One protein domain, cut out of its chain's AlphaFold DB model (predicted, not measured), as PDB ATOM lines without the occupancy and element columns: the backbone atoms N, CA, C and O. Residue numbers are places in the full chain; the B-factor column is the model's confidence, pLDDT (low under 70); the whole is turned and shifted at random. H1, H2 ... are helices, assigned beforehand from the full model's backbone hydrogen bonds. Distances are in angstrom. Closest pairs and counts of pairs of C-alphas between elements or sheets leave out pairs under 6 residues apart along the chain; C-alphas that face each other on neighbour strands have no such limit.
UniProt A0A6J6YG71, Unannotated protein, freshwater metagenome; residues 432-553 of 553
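What this domain is: This is residues 432 to 553 of the 553 residues of the protein "Unannotated protein" of freshwater metagenome (UniProt A0A6J6YG71). A helical hairpin, H1 and H2, makes one end of this domain; at the other end the long helix H6 and the helix H9 run much the same way, with the short helices H7 and H8 between them. The short helices H3 and H4 lie between the two ends, and H5 sits near the beginning of H6. The printed part has 122 residues with nine named helices, H1 to H9 in order along the chain, and no named strand; the class is all helix. It is compact, with a radius of gyration of the C-alphas of 15.0 A, and spans 44 by 31 by 25 A.

How they stand to each other: Begin with H1, residues 432 to 442, and H2, residues 446 to 458: they touch as a helical hairpin, opposite ways at a shallow tilt of 21 degrees, and their closest C-alphas, of Cys 440 and Ala 449, are 5.1 A apart. Go on to H3, residues 469 to 472, which H2 only just touches, with 3 pairs of C-alphas within 8 A and with residues 450 to 453 alone; the closest C-alphas are those of Arg 450 and Phe 471, at 5.3 A. Next, H4, residues 480 to 483, and H5, residues 486 to 489, only just touch, with 3 pairs within 8 A and only at the corner; C-alphas 481 and 487 are closest, at 5.5 A. H6, residues 492 to 511, touches H7, residues 522 to 525, with residues 499 to 503 alone, closest at the C-alphas of Ala 503 and Leu 524, 4.9 A. With residues 496 to 503 alone H6 touches H8, residues 527 to 530, closest at C-alphas 500 and 527, 5.9 A. H9, residues 540 to 551, touches H8 with residues 545 to 550 alone, closest at C-alphas 529 and 546, 5.4 A. H6 and H9 are apart. In H1, H2, H6 and H9 every O i to N i+4 pair is within hydrogen-bond range; the other five are too short for such a pair, and the one O i to N i+3 pair of each is within range in H3, H4, H5 and H7 but not in H8.

Where its parts are: Find C-alpha 432 at (176.912, 244.283, 261.255), where H1 begins its 15.2 A. H2 measures 18.2 A. From C-alpha 492 at (144.956, 224.599, 272.196), H6 runs 28.2 A. H9 covers 16.6 A and ends at C-alpha 551, (148.368, 236.684, 255.394).

The domain as a whole: The two C-alphas farthest apart, of Asn 459 and Thr 541, are 45.0 A apart. The printed part has no cut, and no link is long. Mean pLDDT of the printed part is 93.3, and only residue 553, the chain's last, is under 70.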
ATOM      1  N   ASP A 432     176.506 244.499 259.867       73.12
ATOM      2  CA  ASP A 432     176.912 244.283 261.255       73.12
ATOM      3  C   ASP A 432     175.734 244.383 262.254       73.12
ATOM      4  O   ASP A 432     175.679 243.641 263.230       73.12
ATOM      5  N   GLU A 433     174.722 245.221 261.994       80.00
ATOM      6  CA  GLU A 433     173.586 245.416 262.916       80.00
ATOM      7  C   GLU A 433     172.711 244.162 263.037       80.00
ATOM      8  O   GLU A 433     172.333 243.764 264.140       80.00
ATOM      9  N   TYR A 434     172.425 243.500 261.908       79.38
ATOM     10  CA  TYR A 434     171.662 242.248 261.902       79.38
ATOM     11  C   TYR A 434     172.460 241.099 262.516       79.38
ATOM     12  O   TYR A 434     171.889 240.281 263.240       79.38
ATOM     13  N   GLY A 435     173.776 241.059 262.277       79.38
ATOM     14  CA  GLY A 435     174.676 240.100 262.918       79.38
ATOM     15  C   GLY A 435     174.610 240.206 264.441       79.38
ATOM     16  O   GLY A 435     174.262 239.235 265.106       79.38
ATOM     17  N   ARG A 436     174.805 241.412 264.982       86.88
ATOM     18  CA  ARG A 436     174.767 241.687 266.429       86.88
ATOM     19  C   ARG A 436     173.395 241.449 267.061       86.88
ATOM     20  O   ARG A 436     173.308 240.960 268.182       86.88
ATOM     21  N   TYR A 437     172.310 241.765 266.354       88.75
ATOM     22  CA  TYR A 437     170.960 241.398 266.795       88.75
ATOM     23  C   TYR A 437     170.797 239.871 266.878       88.75
ATOM     24  O   TYR A 437     170.258 239.342 267.850       88.75
ATOM     25  N   THR A 438     171.309 239.147 265.879       85.12
ATOM     26  CA  THR A 438     171.252 237.680 265.836       85.12
ATOM     27  C   THR A 438     172.120 237.039 266.923       85.12
ATOM     28  O   THR A 438     171.720 236.016 267.473       85.12
ATOM     29  N   GLU A 439     173.255 237.648 267.287       89.25
ATOM     30  CA  GLU A 439     174.064 237.243 268.448       89.25
ATOM     31  C   GLU A 439     173.240 237.303 269.739       89.25
ATOM     32  O   GLU A 439     173.168 236.308 270.454       89.25
ATOM     33  N   CYS A 440     172.516 238.399 269.987       94.62
ATOM     34  CA  CYS A 440     171.627 238.489 271.150       94.62
ATOM     35  C   CYS A 440     170.480 237.467 271.106       94.62
ATOM     36  O   CYS A 440     170.063 236.951 272.140       94.62
ATOM     37  N   LEU A 441     169.962 237.140 269.916       91.56
ATOM     38  CA  LEU A 441     168.976 236.067 269.774       91.56
ATOM     39  C   LEU A 441     169.566 234.683 270.047       91.56
ATOM     40  O   LEU A 441     168.793 233.775 270.340       91.56
ATOM     41  N   ALA A 442     170.880 234.490 269.906       88.62
ATOM     42  CA  ALA A 442     171.542 233.209 270.122       88.62
ATOM     43  C   ALA A 442     171.610 232.810 271.602       88.62
ATOM     44  O   ALA A 442     171.784 231.623 271.885       88.62
ATOM     45  N   GLU A 443     171.404 233.757 272.519       94.44
ATOM     46  CA  GLU A 443     171.378 233.493 273.954       94.44
ATOM     47  C   GLU A 443     170.342 232.408 274.315       94.44
ATOM     48  O   GLU A 443     169.233 232.384 273.766       94.44
ATOM     49  N   PRO A 444     170.674 231.472 275.223       86.81
ATOM     50  CA  PRO A 444     169.795 230.354 275.559       86.81
ATOM     51  C   PRO A 444     168.679 230.743 276.537       86.81
ATOM     52  O   PRO A 444     167.655 230.061 276.611       86.81
ATOM     53  N   ILE A 445     168.872 231.819 277.301       94.00
ATOM     54  CA  ILE A 445     167.965 232.272 278.357       94.00
ATOM     55  C   ILE A 445     167.331 233.594 277.921       94.00
ATOM     56  O   ILE A 445     168.013 234.505 277.463       94.00
ATOM     57  N   PHE A 446     166.009 233.711 278.082       94.88
ATOM     58  CA  PHE A 446     165.255 234.897 277.654       94.88
ATOM     59  C   PHE A 446     165.781 236.199 278.266       94.88
ATOM     60  O   PHE A 446     165.869 237.213 277.581       94.88
ATOM     61  N   ASP A 447     166.098 236.176 279.560       96.38
ATOM     62  CA  ASP A 447     166.538 237.367 280.282       96.38
ATOM     63  C   ASP A 447     167.943 237.813 279.851       96.38
ATOM     64  O   ASP A 447     168.198 239.018 279.793       96.38
ATOM     65  N   ASP A 448     168.804 236.873 279.453       95.62
ATOM     66  CA  ASP A 448     170.126 237.166 278.887       95.62
ATOM     67  C   ASP A 448     169.979 237.759 277.481       95.62
ATOM     68  O   ASP A 448     170.522 238.829 277.202       95.62
ATOM     69  N   ALA A 449     169.136 237.147 276.637       95.62
ATOM     70  CA  ALA A 449     168.791 237.684 275.319       95.62
ATOM     71  C   ALA A 449     168.239 239.112 275.431       95.62
ATOM     72  O   ALA A 449     168.696 240.018 274.739       95.62
ATOM     73  N   ARG A 450     167.290 239.345 276.348       97.25
ATOM     74  CA  ARG A 450     166.705 240.669 276.602       97.25
ATOM     75  C   ARG A 450     167.758 241.674 277.062       97.25
ATOM     76  O   ARG A 450     167.788 242.780 276.534       97.25
ATOM     77  N   SER A 451     168.619 241.296 278.005       97.44
ATOM     78  CA  SER A 451     169.687 242.173 278.505       97.44
ATOM     79  C   SER A 451     170.658 242.553 277.381       97.44
ATOM     80  O   SER A 451     170.984 243.728 277.226       97.44
ATOM     81  N   CYS A 452     171.027 241.590 276.528       97.62
ATOM     82  CA  CYS A 452     171.825 241.835 275.326       97.62
ATOM     83  C   CYS A 452     171.121 242.797 274.355       97.62
ATOM     84  O   CYS A 452     171.747 243.722 273.836       97.62
ATOM     85  N   MET A 453     169.806 242.642 274.140       97.44
ATOM     86  CA  MET A 453     169.018 243.547 273.290       97.44
ATOM     87  C   MET A 453     168.972 244.975 273.841       97.44
ATOM     88  O   MET A 453     169.136 245.934 273.087       97.44
ATOM     89  N   GLU A 454     168.755 245.127 275.147       97.00
ATOM     90  CA  GLU A 454     168.724 246.425 275.824       97.00
ATOM     91  C   GLU A 454     170.080 247.130 275.730       97.00
ATOM     92  O   GLU A 454     170.142 248.297 275.334       97.00
ATOM     93  N   GLU A 455     171.172 246.411 276.002       97.06
ATOM     94  CA  GLU A 455     172.531 246.926 275.844       97.06
ATOM     95  C   GLU A 455     172.834 247.287 274.381       97.06
ATOM     96  O   GLU A 455     173.402 248.345 274.101       97.06
ATOM     97  N   GLY A 456     172.425 246.441 273.433       94.62
ATOM     98  CA  GLY A 456     172.602 246.678 272.005       94.62
ATOM     99  C   GLY A 456     171.891 247.945 271.527       94.62
ATOM    100  O   GLY A 456     172.485 248.729 270.784       94.62
ATOM    101  N   ILE A 457     170.672 248.202 272.012       96.12
ATOM    102  CA  ILE A 457     169.943 249.450 271.745       96.12
ATOM    103  C   ILE A 457     170.668 250.647 272.372       96.12
ATOM    104  O   ILE A 457     170.880 251.651 271.691       96.12
ATOM    105  N   LEU A 458     171.051 250.554 273.651       95.31
ATOM    106  CA  LEU A 458     171.712 251.645 274.383       95.31
ATOM    107  C   LEU A 458     173.044 252.049 273.740       95.31
ATOM    108  O   LEU A 458     173.348 253.235 273.638       95.31
ATOM    109  N   ASN A 459     173.801 251.067 273.257       94.38
ATOM    110  CA  ASN A 459     175.095 251.268 272.613       94.38
ATOM    111  C   ASN A 459     174.992 251.547 271.104       94.38
ATOM    112  O   ASN A 459     176.019 251.616 270.429       94.38
ATOM    113  N   GLY A 460     173.779 251.673 270.551       92.94
ATOM    114  CA  GLY A 460     173.568 251.936 269.127       92.94
ATOM    115  C   GLY A 460     174.072 250.822 268.204       92.94
ATOM    116  O   GLY A 460     174.424 251.097 267.060       92.94
ATOM    117  N   ARG A 461     174.138 249.571 268.686       91.69
ATOM    118  CA  ARG A 461     174.559 248.402 267.891       91.69
ATOM    119  C   ARG A 461     173.508 247.977 266.869       91.69
ATOM    120  O   ARG A 461     173.870 247.383 265.861       91.69
ATOM    121  N   PHE A 462     172.237 248.253 267.142       92.56
ATOM    122  CA  PHE A 462     171.116 248.088 266.220       92.56
ATOM    123  C   PHE A 462     169.946 248.980 266.663       92.56
ATOM    124  O   PHE A 462     169.827 249.319 267.847       92.56
ATOM    125  N   PRO A 463     169.068 249.398 265.735       93.25
ATOM    126  CA  PRO A 463     167.954 250.271 266.069       93.25
ATOM    127  C   PRO A 463     166.892 249.529 266.888       93.25
ATOM    128  O   PRO A 463     166.536 248.390 266.592       93.25
ATOM    129  N   ARG A 464     166.280 250.218 267.861       95.75
ATOM    130  CA  ARG A 464     165.176 249.674 268.676       95.75
ATOM    131  C   ARG A 464     164.044 249.073 267.839       95.75
ATOM    132  O   ARG A 464     163.446 248.093 268.258       95.75
ATOM    133  N   THR A 465     163.757 249.642 266.667       93.19
ATOM    134  CA  THR A 465     162.699 249.178 265.751       93.19
ATOM    135  C   THR A 465     162.924 247.769 265.204       93.19
ATOM    136  O   THR A 465     161.983 247.181 264.683       93.19
ATOM    137  N   MET A 466     164.149 247.246 265.304       92.88
ATOM    138  CA  MET A 466     164.516 245.884 264.911       92.88
ATOM    139  C   MET A 466     164.230 244.851 266.005       92.88
ATOM    140  O   MET A 466     164.123 243.662 265.721       92.88
ATOM    141  N   VAL A 467     164.107 245.294 267.257       95.62
ATOM    142  CA  VAL A 467     163.897 244.399 268.390       95.62
ATOM    143  C   VAL A 467     162.415 244.055 268.501       95.62
ATOM    144  O   VAL A 467     161.559 244.945 268.539       95.62
ATOM    145  N   ASP A 468     162.137 242.752 268.547       95.31
ATOM    146  CA  ASP A 468     160.800 242.190 268.712       95.31
ATOM    147  C   ASP A 468     160.158 242.661 270.031       95.31
ATOM    148  O   ASP A 468     160.817 242.820 271.065       95.31
ATOM    149  N   GLY A 469     158.849 242.894 269.994       96.25
ATOM    150  CA  GLY A 469     158.072 243.425 271.106       96.25
ATOM    151  C   GLY A 469     158.076 242.530 272.342       96.25
ATOM    152  O   GLY A 469     157.872 243.048 273.436       96.25
ATOM    153  N   SER A 470     158.358 241.230 272.209       96.56
ATOM    154  CA  SER A 470     158.545 240.324 273.350       96.56
ATOM    155  C   SER A 470     159.682 240.765 274.272       96.56
ATOM    156  O   SER A 470     159.520 240.733 275.489       96.56
ATOM    157  N   PHE A 471     160.798 241.246 273.718       97.38
ATOM    158  CA  PHE A 471     161.935 241.728 274.507       97.38
ATOM    159  C   PHE A 471     161.699 243.130 275.067       97.38
ATOM    160  O   PHE A 471     162.168 243.445 276.155       97.38
ATOM    161  N   LEU A 472     160.968 243.972 274.331       97.38
ATOM    162  CA  LEU A 472     160.713 245.363 274.716       97.38
ATOM    163  C   LEU A 472     159.551 245.517 275.705       97.38
ATOM    164  O   LEU A 472     159.517 246.501 276.439       97.38
ATOM    165  N   ALA A 473     158.600 244.585 275.698       97.69
ATOM    166  CA  ALA A 473     157.427 244.558 276.569       97.69
ATOM    167  C   ALA A 473     157.245 243.161 277.204       97.69
ATOM    168  O   ALA A 473     156.214 242.509 276.982       97.69
ATOM    169  N   PRO A 474     158.227 242.665 277.986       97.06
ATOM    170  CA  PRO A 474     158.179 241.324 278.574       97.06
ATOM    171  C   PRO A 474     156.989 241.134 279.530       97.06
ATOM    172  O   PRO A 474     156.518 240.014 279.731       97.06
ATOM    173  N   GLU A 475     156.445 242.221 280.078       97.56
ATOM    174  CA  GLU A 475     155.233 242.225 280.898       97.56
ATOM    175  C   GLU A 475     153.972 241.781 280.141       97.56
ATOM    176  O   GLU A 475     152.988 241.406 280.775       97.56
ATOM    177  N   CYS A 476     153.991 241.764 278.802       97.88
ATOM    178  CA  CYS A 476     152.912 241.180 278.005       97.88
ATOM    179  C   CYS A 476     152.911 239.641 278.018       97.88
ATOM    180  O   CYS A 476     151.998 239.031 277.462       97.88
ATOM    181  N   GLY A 477     153.898 239.003 278.658       96.19
ATOM    182  CA  GLY A 477     153.894 237.567 278.946       96.19
ATOM    183  C   GLY A 477     154.191 236.662 277.748       96.19
ATOM    184  O   GLY A 477     154.025 235.450 277.853       96.19
ATOM    185  N   TRP A 478     154.634 237.218 276.616       96.75
ATOM    186  CA  TRP A 478     155.049 236.442 275.447       96.75
ATOM    187  C   TRP A 478     156.569 236.375 275.348       96.75
ATOM    188  O   TRP A 478     157.219 237.406 275.214       96.75
ATOM    189  N   ARG A 479     157.120 235.158 275.381       93.81
ATOM    190  CA  ARG A 479     158.562 234.888 275.211       93.81
ATOM    191  C   ARG A 479     158.879 234.085 273.944       93.81
ATOM    192  O   ARG A 479     160.041 233.880 273.620       93.81
ATOM    193  N   GLY A 480     157.849 233.622 273.230       88.19
ATOM    194  CA  GLY A 480     157.985 232.676 272.120       88.19
ATOM    195  C   GLY A 480     158.350 231.257 272.577       88.19
ATOM    196  O   GLY A 480     158.871 231.036 273.669       88.19
ATOM    197  N   SER A 481     158.081 230.267 271.724       84.44
ATOM    198  CA  SER A 481     158.341 228.846 272.017       84.44
ATOM    199  C   SER A 481     159.828 228.509 272.152       84.44
ATOM    200  O   SER A 481     160.173 227.535 272.818       84.44
ATOM    201  N   ARG A 482     160.708 229.322 271.550       85.56
ATOM    202  CA  ARG A 482     162.164 229.196 271.679       85.56
ATOM    203  C   ARG A 482     162.615 229.339 273.132       85.56
ATOM    204  O   ARG A 482     163.371 228.507 273.616       85.56
ATOM    205  N   PHE A 483     162.165 230.398 273.801       90.44
ATOM    206  CA  PHE A 483     162.614 230.740 275.151       90.44
ATOM    207  C   PHE A 483     161.706 230.192 276.250       90.44
ATOM    208  O   PHE A 483     162.122 230.083 277.401       90.44
ATOM    209  N   ASP A 484     160.473 229.831 275.902       93.12
ATOM    210  CA  ASP A 484     159.574 229.096 276.777       93.12
ATOM    211  C   ASP A 484     159.026 227.849 276.058       93.12
ATOM    212  O   ASP A 484     157.934 227.870 275.475       93.12
ATOM    213  N   PRO A 485     159.758 226.720 276.125       89.44
ATOM    214  CA  PRO A 485     159.329 225.461 275.522       89.44
ATOM    215  C   PRO A 485     158.008 224.925 276.090       89.44
ATOM    216  O   PRO A 485     157.386 224.044 275.488       89.44
ATOM    217  N   SER A 486     157.552 225.423 277.249       94.69
ATOM    218  CA  SER A 486     156.270 225.016 277.826       94.69
ATOM    219  C   SER A 486     155.084 225.514 276.994       94.69
ATOM    220  O   SER A 486     154.061 224.829 276.938       94.69
ATOM    221  N   ILE A 487     155.248 226.617 276.249       93.81
ATOM    222  CA  ILE A 487     154.236 227.160 275.331       93.81
ATOM    223  C   ILE A 487     153.842 226.121 274.272       93.81
ATOM    224  O   ILE A 487     152.656 225.926 273.997       93.81
ATOM    225  N   ALA A 488     154.814 225.381 273.726       91.00
ATOM    226  CA  ALA A 488     154.558 224.315 272.753       91.00
ATOM    227  C   ALA A 488     153.747 223.146 273.351       91.00
ATOM    228  O   ALA A 488     153.055 222.413 272.644       91.00
ATOM    229  N   ARG A 489     153.786 222.986 274.680       93.81
ATOM    230  CA  ARG A 489     153.075 221.927 275.408       93.81
ATOM    231  C   ARG A 489     151.683 222.339 275.874       93.81
ATOM    232  O   ARG A 489     150.927 221.460 276.284       93.81
ATOM    233  N   LEU A 490     151.316 223.618 275.790       95.94
ATOM    234  CA  LEU A 490     149.980 224.084 276.155       95.94
ATOM    235  C   LEU A 490     148.899 223.396 275.311       95.94
ATOM    236  O   LEU A 490     149.086 223.131 274.119       95.94
ATOM    237  N   SER A 491     147.741 223.135 275.928       96.94
ATOM    238  CA  SER A 491     146.539 222.773 275.173       96.94
ATOM    239  C   SER A 491     146.154 223.910 274.223       96.94
ATOM    240  O   SER A 491     146.519 225.063 274.454       96.94
ATOM    241  N   GLY A 492     145.401 223.598 273.168       95.25
ATOM    242  CA  GLY A 492     144.956 224.599 272.196       95.25
ATOM    243  C   GLY A 492     144.258 225.798 272.852       95.25
ATOM    244  O   GLY A 492     144.653 226.942 272.633       95.25
ATOM    245  N   ASP A 493     143.332 225.540 273.778       96.50
ATOM    246  CA  ASP A 493     142.639 226.594 274.525       96.50
ATOM    247  C   ASP A 493     143.569 227.415 275.428       96.50
ATOM    248  O   ASP A 493     143.421 228.635 275.531       96.50
ATOM    249  N   ALA A 494     144.522 226.768 276.107       97.25
ATOM    250  CA  ALA A 494     145.477 227.469 276.963       97.25
ATOM    251  C   ALA A 494     146.424 228.352 276.137       97.25
ATOM    252  O   ALA A 494     146.664 229.499 276.511       97.25
ATOM    253  N   TYR A 495     146.886 227.850 274.991       96.69
ATOM    254  CA  TYR A 495     147.713 228.597 274.048       96.69
ATOM    255  C   TYR A 495     146.965 229.815 273.490       96.69
ATOM    256  O   TYR A 495     147.472 230.930 273.552       96.69
ATOM    257  N   VAL A 496     145.723 229.644 273.023       96.44
ATOM    258  CA  VAL A 496     144.922 230.759 272.490       96.44
ATOM    259  C   VAL A 496     144.633 231.814 273.556       96.44
ATOM    260  O   VAL A 496     144.665 233.006 273.250       96.44
ATOM    261  N   ARG A 497     144.384 231.417 274.813       97.75
ATOM    262  CA  ARG A 497     144.243 232.381 275.917       97.75
ATOM    263  C   ARG A 497     145.524 233.181 276.143       97.75
ATOM    264  O   ARG A 497     145.435 234.401 276.258       97.75
ATOM    265  N   LEU A 498     146.683 232.518 276.163       97.44
ATOM    266  CA  LEU A 498     147.987 233.174 276.292       97.44
ATOM    267  C   LEU A 498     148.219 234.174 275.149       97.44
ATOM    268  O   LEU A 498     148.476 235.348 275.407       97.44
ATOM    269  N   VAL A 499     148.052 233.735 273.898       96.69
ATOM    270  CA  VAL A 499     148.248 234.570 272.701       96.69
ATOM    271  C   VAL A 499     147.301 235.767 272.697       96.69
ATOM    272  O   VAL A 499     147.740 236.887 272.461       96.69
ATOM    273  N   ARG A 500     146.012 235.589 273.013       97.19
ATOM    274  CA  ARG A 500     145.057 236.710 273.059       97.19
ATOM    275  C   ARG A 500     145.387 237.720 274.156       97.19
ATOM    276  O   ARG A 500     145.274 238.919 273.910       97.19
ATOM    277  N   ALA A 501     145.798 237.256 275.337       97.75
ATOM    278  CA  ALA A 501     146.206 238.137 276.428       97.75
ATOM    279  C   ALA A 501     147.456 238.952 276.051       97.75
ATOM    280  O   ALA A 501     147.453 240.179 276.176       97.75
ATOM    281  N   ALA A 502     148.478 238.289 275.501       97.88
ATOM    282  CA  ALA A 502     149.693 238.944 275.026       97.88
ATOM    283  C   ALA A 502     149.410 239.932 273.884       97.88
ATOM    284  O   ALA A 502     149.862 241.076 273.927       97.88
ATOM    285  N   ALA A 503     148.598 239.532 272.901       97.69
ATOM    286  CA  ALA A 503     148.205 240.380 271.781       97.69
ATOM    287  C   ALA A 503     147.450 241.635 272.242       97.69
ATOM    288  O   ALA A 503     147.709 242.728 271.740       97.69
ATOM    289  N   ALA A 504     146.539 241.506 273.213       98.00
ATOM    290  CA  ALA A 504     145.826 242.646 273.781       98.00
ATOM    291  C   ALA A 504     146.788 243.619 274.484       98.00
ATOM    292  O   ALA A 504     146.725 244.824 274.235       98.00
ATOM    293  N   CYS A 505     147.720 243.104 275.292       98.56
ATOM    294  CA  CYS A 505     148.751 243.915 275.939       98.56
ATOM    295  C   CYS A 505     149.643 244.644 274.919       98.56
ATOM    296  O   CYS A 505     149.829 245.858 275.012       98.56
ATOM    297  N   MET A 506     150.133 243.947 273.887       98.06
ATOM    298  CA  MET A 506     150.982 244.564 272.863       98.06
ATOM    299  C   MET A 506     150.236 245.616 272.041       98.06
ATOM    300  O   MET A 506     150.808 246.659 271.740       98.06
ATOM    301  N   LYS A 507     148.944 245.420 271.747       97.56
ATOM    302  CA  LYS A 507     148.113 246.447 271.093       97.56
ATOM    303  C   LYS A 507     148.009 247.725 271.931       97.56
ATOM    304  O   LYS A 507     148.058 248.812 271.361       97.56
ATOM    305  N   VAL A 508     147.938 247.615 273.262       98.06
ATOM    306  CA  VAL A 508     147.997 248.778 274.172       98.06
ATOM    307  C   VAL A 508     149.368 249.459 274.116       98.06
ATOM    308  O   VAL A 508     149.451 250.684 274.099       98.06
ATOM    309  N   ARG A 509     150.458 248.688 274.038       98.00
ATOM    310  CA  ARG A 509     151.810 249.243 273.867       98.00
ATOM    311  C   ARG A 509     152.011 249.913 272.504       98.00
ATOM    312  O   ARG A 509     152.740 250.898 272.418       98.00
ATOM    313  N   ILE A 510     151.364 249.415 271.452       96.94
ATOM    314  CA  ILE A 510     151.381 250.038 270.124       96.94
ATOM    315  C   ILE A 510     150.581 251.344 270.137       96.94
ATOM    316  O   ILE A 510     151.065 252.366 269.656       96.94
ATOM    317  N   SER A 511     149.382 251.350 270.728       96.81
ATOM    318  CA  SER A 511     148.541 252.553 270.774       96.81
ATOM    319  C   SER A 511     149.137 253.674 271.628       96.81
ATOM    320  O   SER A 511     148.902 254.844 271.335       96.81
ATOM    321  N   SER A 512     149.949 253.344 272.638       97.69
ATOM    322  CA  SER A 512     150.698 254.334 273.421       97.69
ATOM    323  C   SER A 512     151.960 254.861 272.724       97.69
ATOM    324  O   SER A 512     152.633 255.733 273.271       97.69
ATOM    325  N   GLY A 513     152.311 254.327 271.549       95.75
ATOM    326  CA  GLY A 513     153.545 254.653 270.833       95.75
ATOM    327  C   GLY A 513     154.806 254.017 271.426       95.75
ATOM    328  O   GLY A 513     155.909 254.323 270.976       95.75
ATOM    329  N   PHE A 514     154.674 253.132 272.422       97.56
ATOM    330  CA  PHE A 514     155.816 252.408 272.979       97.56
ATOM    331  C   PHE A 514     156.334 251.342 272.003       97.56
ATOM    332  O   PHE A 514     157.544 251.198 271.841       97.56
ATOM    333  N   LEU A 515     155.453 250.613 271.322       97.44
ATOM    334  CA  LEU A 515     155.808 249.702 270.228       97.44
ATOM    335  C   LEU A 515     155.312 250.251 268.889       97.44
ATOM    336  O   LEU A 515     154.370 251.039 268.837       97.44
ATOM    337  N   ILE A 516     155.914 249.791 267.796       95.44
ATOM    338  CA  ILE A 516     155.339 249.921 266.450       95.44
ATOM    339  C   ILE A 516     154.704 248.595 266.021       95.44
ATOM    340  O   ILE A 516     155.059 247.536 266.534       95.44
ATOM    341  N   ALA A 517     153.777 248.638 265.062       94.06
ATOM    342  CA  ALA A 517     153.038 247.450 264.624       94.06
ATOM    343  C   ALA A 517     153.948 246.301 264.149       94.06
ATOM    344  O   ALA A 517     153.665 245.145 264.438       94.06
ATOM    345  N   SER A 518     155.074 246.613 263.495       92.69
ATOM    346  CA  SER A 518     156.043 245.614 263.021       92.69
ATOM    347  C   SER A 518     156.843 244.929 264.133       92.69
ATOM    348  O   SER A 518     157.569 243.987 263.849       92.69
ATOM    349  N   GLN A 519     156.748 245.401 265.379       96.00
ATOM    350  CA  GLN A 519     157.367 244.752 266.540       96.00
ATOM    351  C   GLN A 519     156.429 243.739 267.202       96.00
ATOM    352  O   GLN A 519     156.788 243.150 268.213       96.00
ATOM    353  N   MET A 520     155.212 243.551 266.693       96.50
ATOM    354  CA  MET A 520     154.316 242.520 267.195       96.50
ATOM    355  C   MET A 520     154.724 241.160 266.600       96.50
ATOM    356  O   MET A 520     154.731 241.042 265.374       96.50
ATOM    357  N   PRO A 521     155.023 240.135 267.423       94.69
ATOM    358  CA  PRO A 521     155.286 238.786 266.941       94.69
ATOM    359  C   PRO A 521     154.163 238.290 266.036       94.69
ATOM    360  O   PRO A 521     152.982 238.525 266.322       94.69
ATOM    361  N   PHE A 522     154.537 237.569 264.982       91.94
ATOM    362  CA  PHE A 522     153.623 237.076 263.951       91.94
ATOM    363  C   PHE A 522     152.420 236.328 264.540       91.94
ATOM    364  O   PHE A 522     151.278 236.547 264.136       91.94
ATOM    365  N   GLU A 523     152.643 235.512 265.571       91.00
ATOM    366  CA  GLU A 523     151.597 234.720 266.217       91.00
ATOM    367  C   GLU A 523     150.530 235.577 266.908       91.00
ATOM    368  O   GLU A 523     149.390 235.135 267.080       91.00
ATOM    369  N   LEU A 524     150.884 236.804 267.299       95.81
ATOM    370  CA  LEU A 524     150.021 237.706 268.049       95.81
ATOM    371  C   LEU A 524     149.223 238.656 267.143       95.81
ATOM    372  O   LEU A 524     148.187 239.164 267.587       95.81
ATOM    373  N   VAL A 525     149.656 238.879 265.894       93.44
ATOM    374  CA  VAL A 525     149.031 239.837 264.958       93.44
ATOM    375  C   VAL A 525     147.553 239.500 264.745       93.44
ATOM    376  O   VAL A 525     146.681 240.334 265.017       93.44
ATOM    377  N   ARG A 526     147.264 238.252 264.351       93.88
ATOM    378  CA  ARG A 526     145.898 237.741 264.144       93.88
ATOM    379  C   ARG A 526     145.607 236.519 265.005       93.88
ATOM    380  O   ARG A 526     145.413 235.405 264.521       93.88
ATOM    381  N   SER A 527     145.581 236.722 266.320       95.06
ATOM    382  CA  SER A 527     145.294 235.662 267.305       95.06
ATOM    383  C   SER A 527     143.984 234.888 267.049       95.06
ATOM    384  O   SER A 527     143.823 233.753 267.500       95.06
ATOM    385  N   GLU A 528     143.027 235.472 266.326       95.00
ATOM    386  CA  GLU A 528     141.781 234.832 265.903       95.00
ATOM    387  C   GLU A 528     141.985 233.691 264.895       95.00
ATOM    388  O   GLU A 528     141.191 232.748 264.880       95.00
ATOM    389  N   CYS A 529     143.075 233.715 264.120       96.31
ATOM    390  CA  CYS A 529     143.387 232.705 263.109       96.31
ATOM    391  C   CYS A 529     143.751 231.337 263.697       96.31
ATOM    392  O   CYS A 529     143.711 230.337 262.989       96.31
ATOM    393  N   LEU A 530     144.080 231.268 264.991       94.44
ATOM    394  CA  LEU A 530     144.472 230.025 265.659       94.44
ATOM    395  C   LEU A 530     143.325 229.009 265.780       94.44
ATOM    396  O   LEU A 530     143.591 227.829 265.971       94.44
ATOM    397  N   LYS A 531     142.056 229.447 265.716       94.56
ATOM    398  CA  LYS A 531     140.853 228.588 265.808       94.56
ATOM    399  C   LYS A 531     140.882 227.548 266.952       94.56
ATOM    400  O   LYS A 531     140.369 226.445 266.805       94.56
ATOM    401  N   GLY A 532     141.475 227.892 268.098       94.69
ATOM    402  CA  GLY A 532     141.566 226.980 269.250       94.69
ATOM    403  C   GLY A 532     142.718 225.974 269.185       94.69
ATOM    404  O   GLY A 532     142.780 225.086 270.027       94.69
ATOM    405  N   VAL A 533     143.632 226.083 268.217       94.88
ATOM    406  CA  VAL A 533     144.727 225.127 268.008       94.88
ATOM    407  C   VAL A 533     146.073 225.764 268.360       94.88
ATOM    408  O   VAL A 533     146.345 226.915 268.024       94.88
ATOM    409  N   ASN A 534     146.927 225.006 269.048       95.38
ATOM    410  CA  ASN A 534     148.330 225.364 269.258       95.38
ATOM    411  C   ASN A 534     149.113 225.012 267.978       95.38
ATOM    412  O   ASN A 534     149.043 223.850 267.574       95.38
ATOM    413  N   PRO A 535     149.875 225.937 267.361       92.62
ATOM    414  CA  PRO A 535     150.656 225.672 266.152       92.62
ATOM    415  C   PRO A 535     151.571 224.451 266.252       92.62
ATOM    416  O   PRO A 535     151.717 223.718 265.284       92.62
ATOM    417  N   SER A 536     152.089 224.151 267.448       89.62
ATOM    418  CA  SER A 536     152.942 222.971 267.688       89.62
ATOM    419  C   SER A 536     152.188 221.633 267.598       89.62
ATOM    420  O   SER A 536     152.780 220.573 267.772       89.62
ATOM    421  N   ARG A 537     150.863 221.672 267.415       91.88
ATOM    422  CA  ARG A 537     149.966 220.511 267.326       91.88
ATOM    423  C   ARG A 537     149.044 220.572 266.103       91.88
ATOM    424  O   ARG A 537     148.099 219.790 266.029       91.88
ATOM    425  N   MET A 538     149.259 221.528 265.198       94.38
ATOM    426  CA  MET A 538     148.474 221.627 263.970       94.38
ATOM    427  C   MET A 538     148.835 220.480 263.028       94.38
ATOM    428  O   MET A 538     150.007 220.162 262.854       94.38
ATOM    429  N   ASN A 539     147.830 219.893 262.382       93.31
ATOM    430  CA  ASN A 539     148.074 219.111 261.171       93.31
ATOM    431  C   ASN A 539     148.299 220.042 259.961       93.31
ATOM    432  O   ASN A 539     148.054 221.250 260.040       93.31
ATOM    433  N   ALA A 540     148.728 219.484 258.827       82.69
ATOM    434  CA  ALA A 540     149.038 220.251 257.618       82.69
ATOM    435  C   ALA A 540     147.873 221.145 257.146       82.69
ATOM    436  O   ALA A 540     148.073 222.314 256.810       82.69
ATOM    437  N   THR A 541     146.638 220.633 257.185       93.31
ATOM    438  CA  THR A 541     145.437 221.393 256.806       93.31
ATOM    439  C   THR A 541     145.222 222.596 257.724       93.31
ATOM    440  O   THR A 541     145.008 223.708 257.249       93.31
ATOM    441  N   GLN A 542     145.332 222.398 259.039       94.50
ATOM    442  CA  GLN A 542     145.186 223.465 260.031       94.50
ATOM    443  C   GLN A 542     146.291 224.516 259.911       94.50
ATOM    444  O   GLN A 542     145.996 225.707 259.972       94.50
ATOM    445  N   ALA A 543     147.540 224.092 259.696       88.94
ATOM    446  CA  ALA A 543     148.659 225.001 259.481       88.94
ATOM    447  C   ALA A 543     148.431 225.866 258.232       88.94
ATOM    448  O   ALA A 543     148.541 227.089 258.301       88.94
ATOM    449  N   LYS A 544     148.016 225.256 257.113       87.50
ATOM    450  CA  LYS A 544     147.682 225.973 255.872       87.50
ATOM    451  C   LYS A 544     146.571 227.003 256.085       87.50
ATOM    452  O   LYS A 544     146.698 228.146 255.651       87.50
ATOM    453  N   GLU A 545     145.492 226.625 256.767       93.25
ATOM    454  CA  GLU A 545     144.406 227.554 257.094       93.25
ATOM    455  C   GLU A 545     144.865 228.705 257.997       93.25
ATOM    456  O   GLU A 545     144.477 229.853 257.770       93.25
ATOM    457  N   TYR A 546     145.690 228.407 259.003       92.56
ATOM    458  CA  TYR A 546     146.258 229.399 259.908       92.56
ATOM    459  C   TYR A 546     147.115 230.418 259.150       92.56
ATOM    460  O   TYR A 546     146.867 231.617 259.274       92.56
ATOM    461  N   PHE A 547     148.055 229.968 258.311       88.44
ATOM    462  CA  PHE A 547     148.908 230.858 257.518       88.44
ATOM    463  C   PHE A 547     148.106 231.698 256.520       88.44
ATOM    464  O   PHE A 547     148.304 232.909 256.449       88.44
ATOM    465  N   ASN A 548     147.140 231.097 255.816       88.31
ATOM    466  CA  ASN A 548     146.259 231.838 254.910       88.31
ATOM    467  C   ASN A 548     145.475 232.928 255.648       88.31
ATOM    468  O   ASN A 548     145.319 234.036 255.143       88.31
ATOM    469  N   CYS A 549     144.996 232.627 256.855       94.31
ATOM    470  CA  CYS A 549     144.310 233.605 257.683       94.31
ATOM    471  C   CYS A 549     145.259 234.716 258.154       94.31
ATOM    472  O   CYS A 549     144.867 235.874 258.110       94.31
ATOM    473  N   GLN A 550     146.499 234.407 258.548       89.75
ATOM    474  CA  GLN A 550     147.477 235.428 258.944       89.75
ATOM    475  C   GLN A 550     147.790 236.405 257.799       89.75
ATOM    476  O   GLN A 550     147.802 237.610 258.025       89.75
ATOM    477  N   LEU A 551     147.965 235.897 256.572       83.75
ATOM    478  CA  LEU A 551     148.368 236.684 255.394       83.75
ATOM    479  C   LEU A 551     147.232 237.475 254.723       83.75
ATOM    480  O   LEU A 551     147.491 238.327 253.880       83.75
ATOM    481  N   ALA A 552     145.969 237.187 255.046       87.06
ATOM    482  CA  ALA A 552     144.810 237.795 254.386       87.06
ATOM    483  C   ALA A 552     144.466 239.223 254.870       87.06
ATOM    484  O   ALA A 552     143.343 239.677 254.645       87.06
ATOM    485  N   GLY A 553     145.356 239.904 255.593       63.66
ATOM    486  CA  GLY A 553     145.152 241.262 256.114       63.66
ATOM    487  C   GLY A 553     146.426 242.070 255.987       63.66
ATOM    488  O   GLY A 553     146.298 243.282 255.710       63.66
TER     489      GLY A 553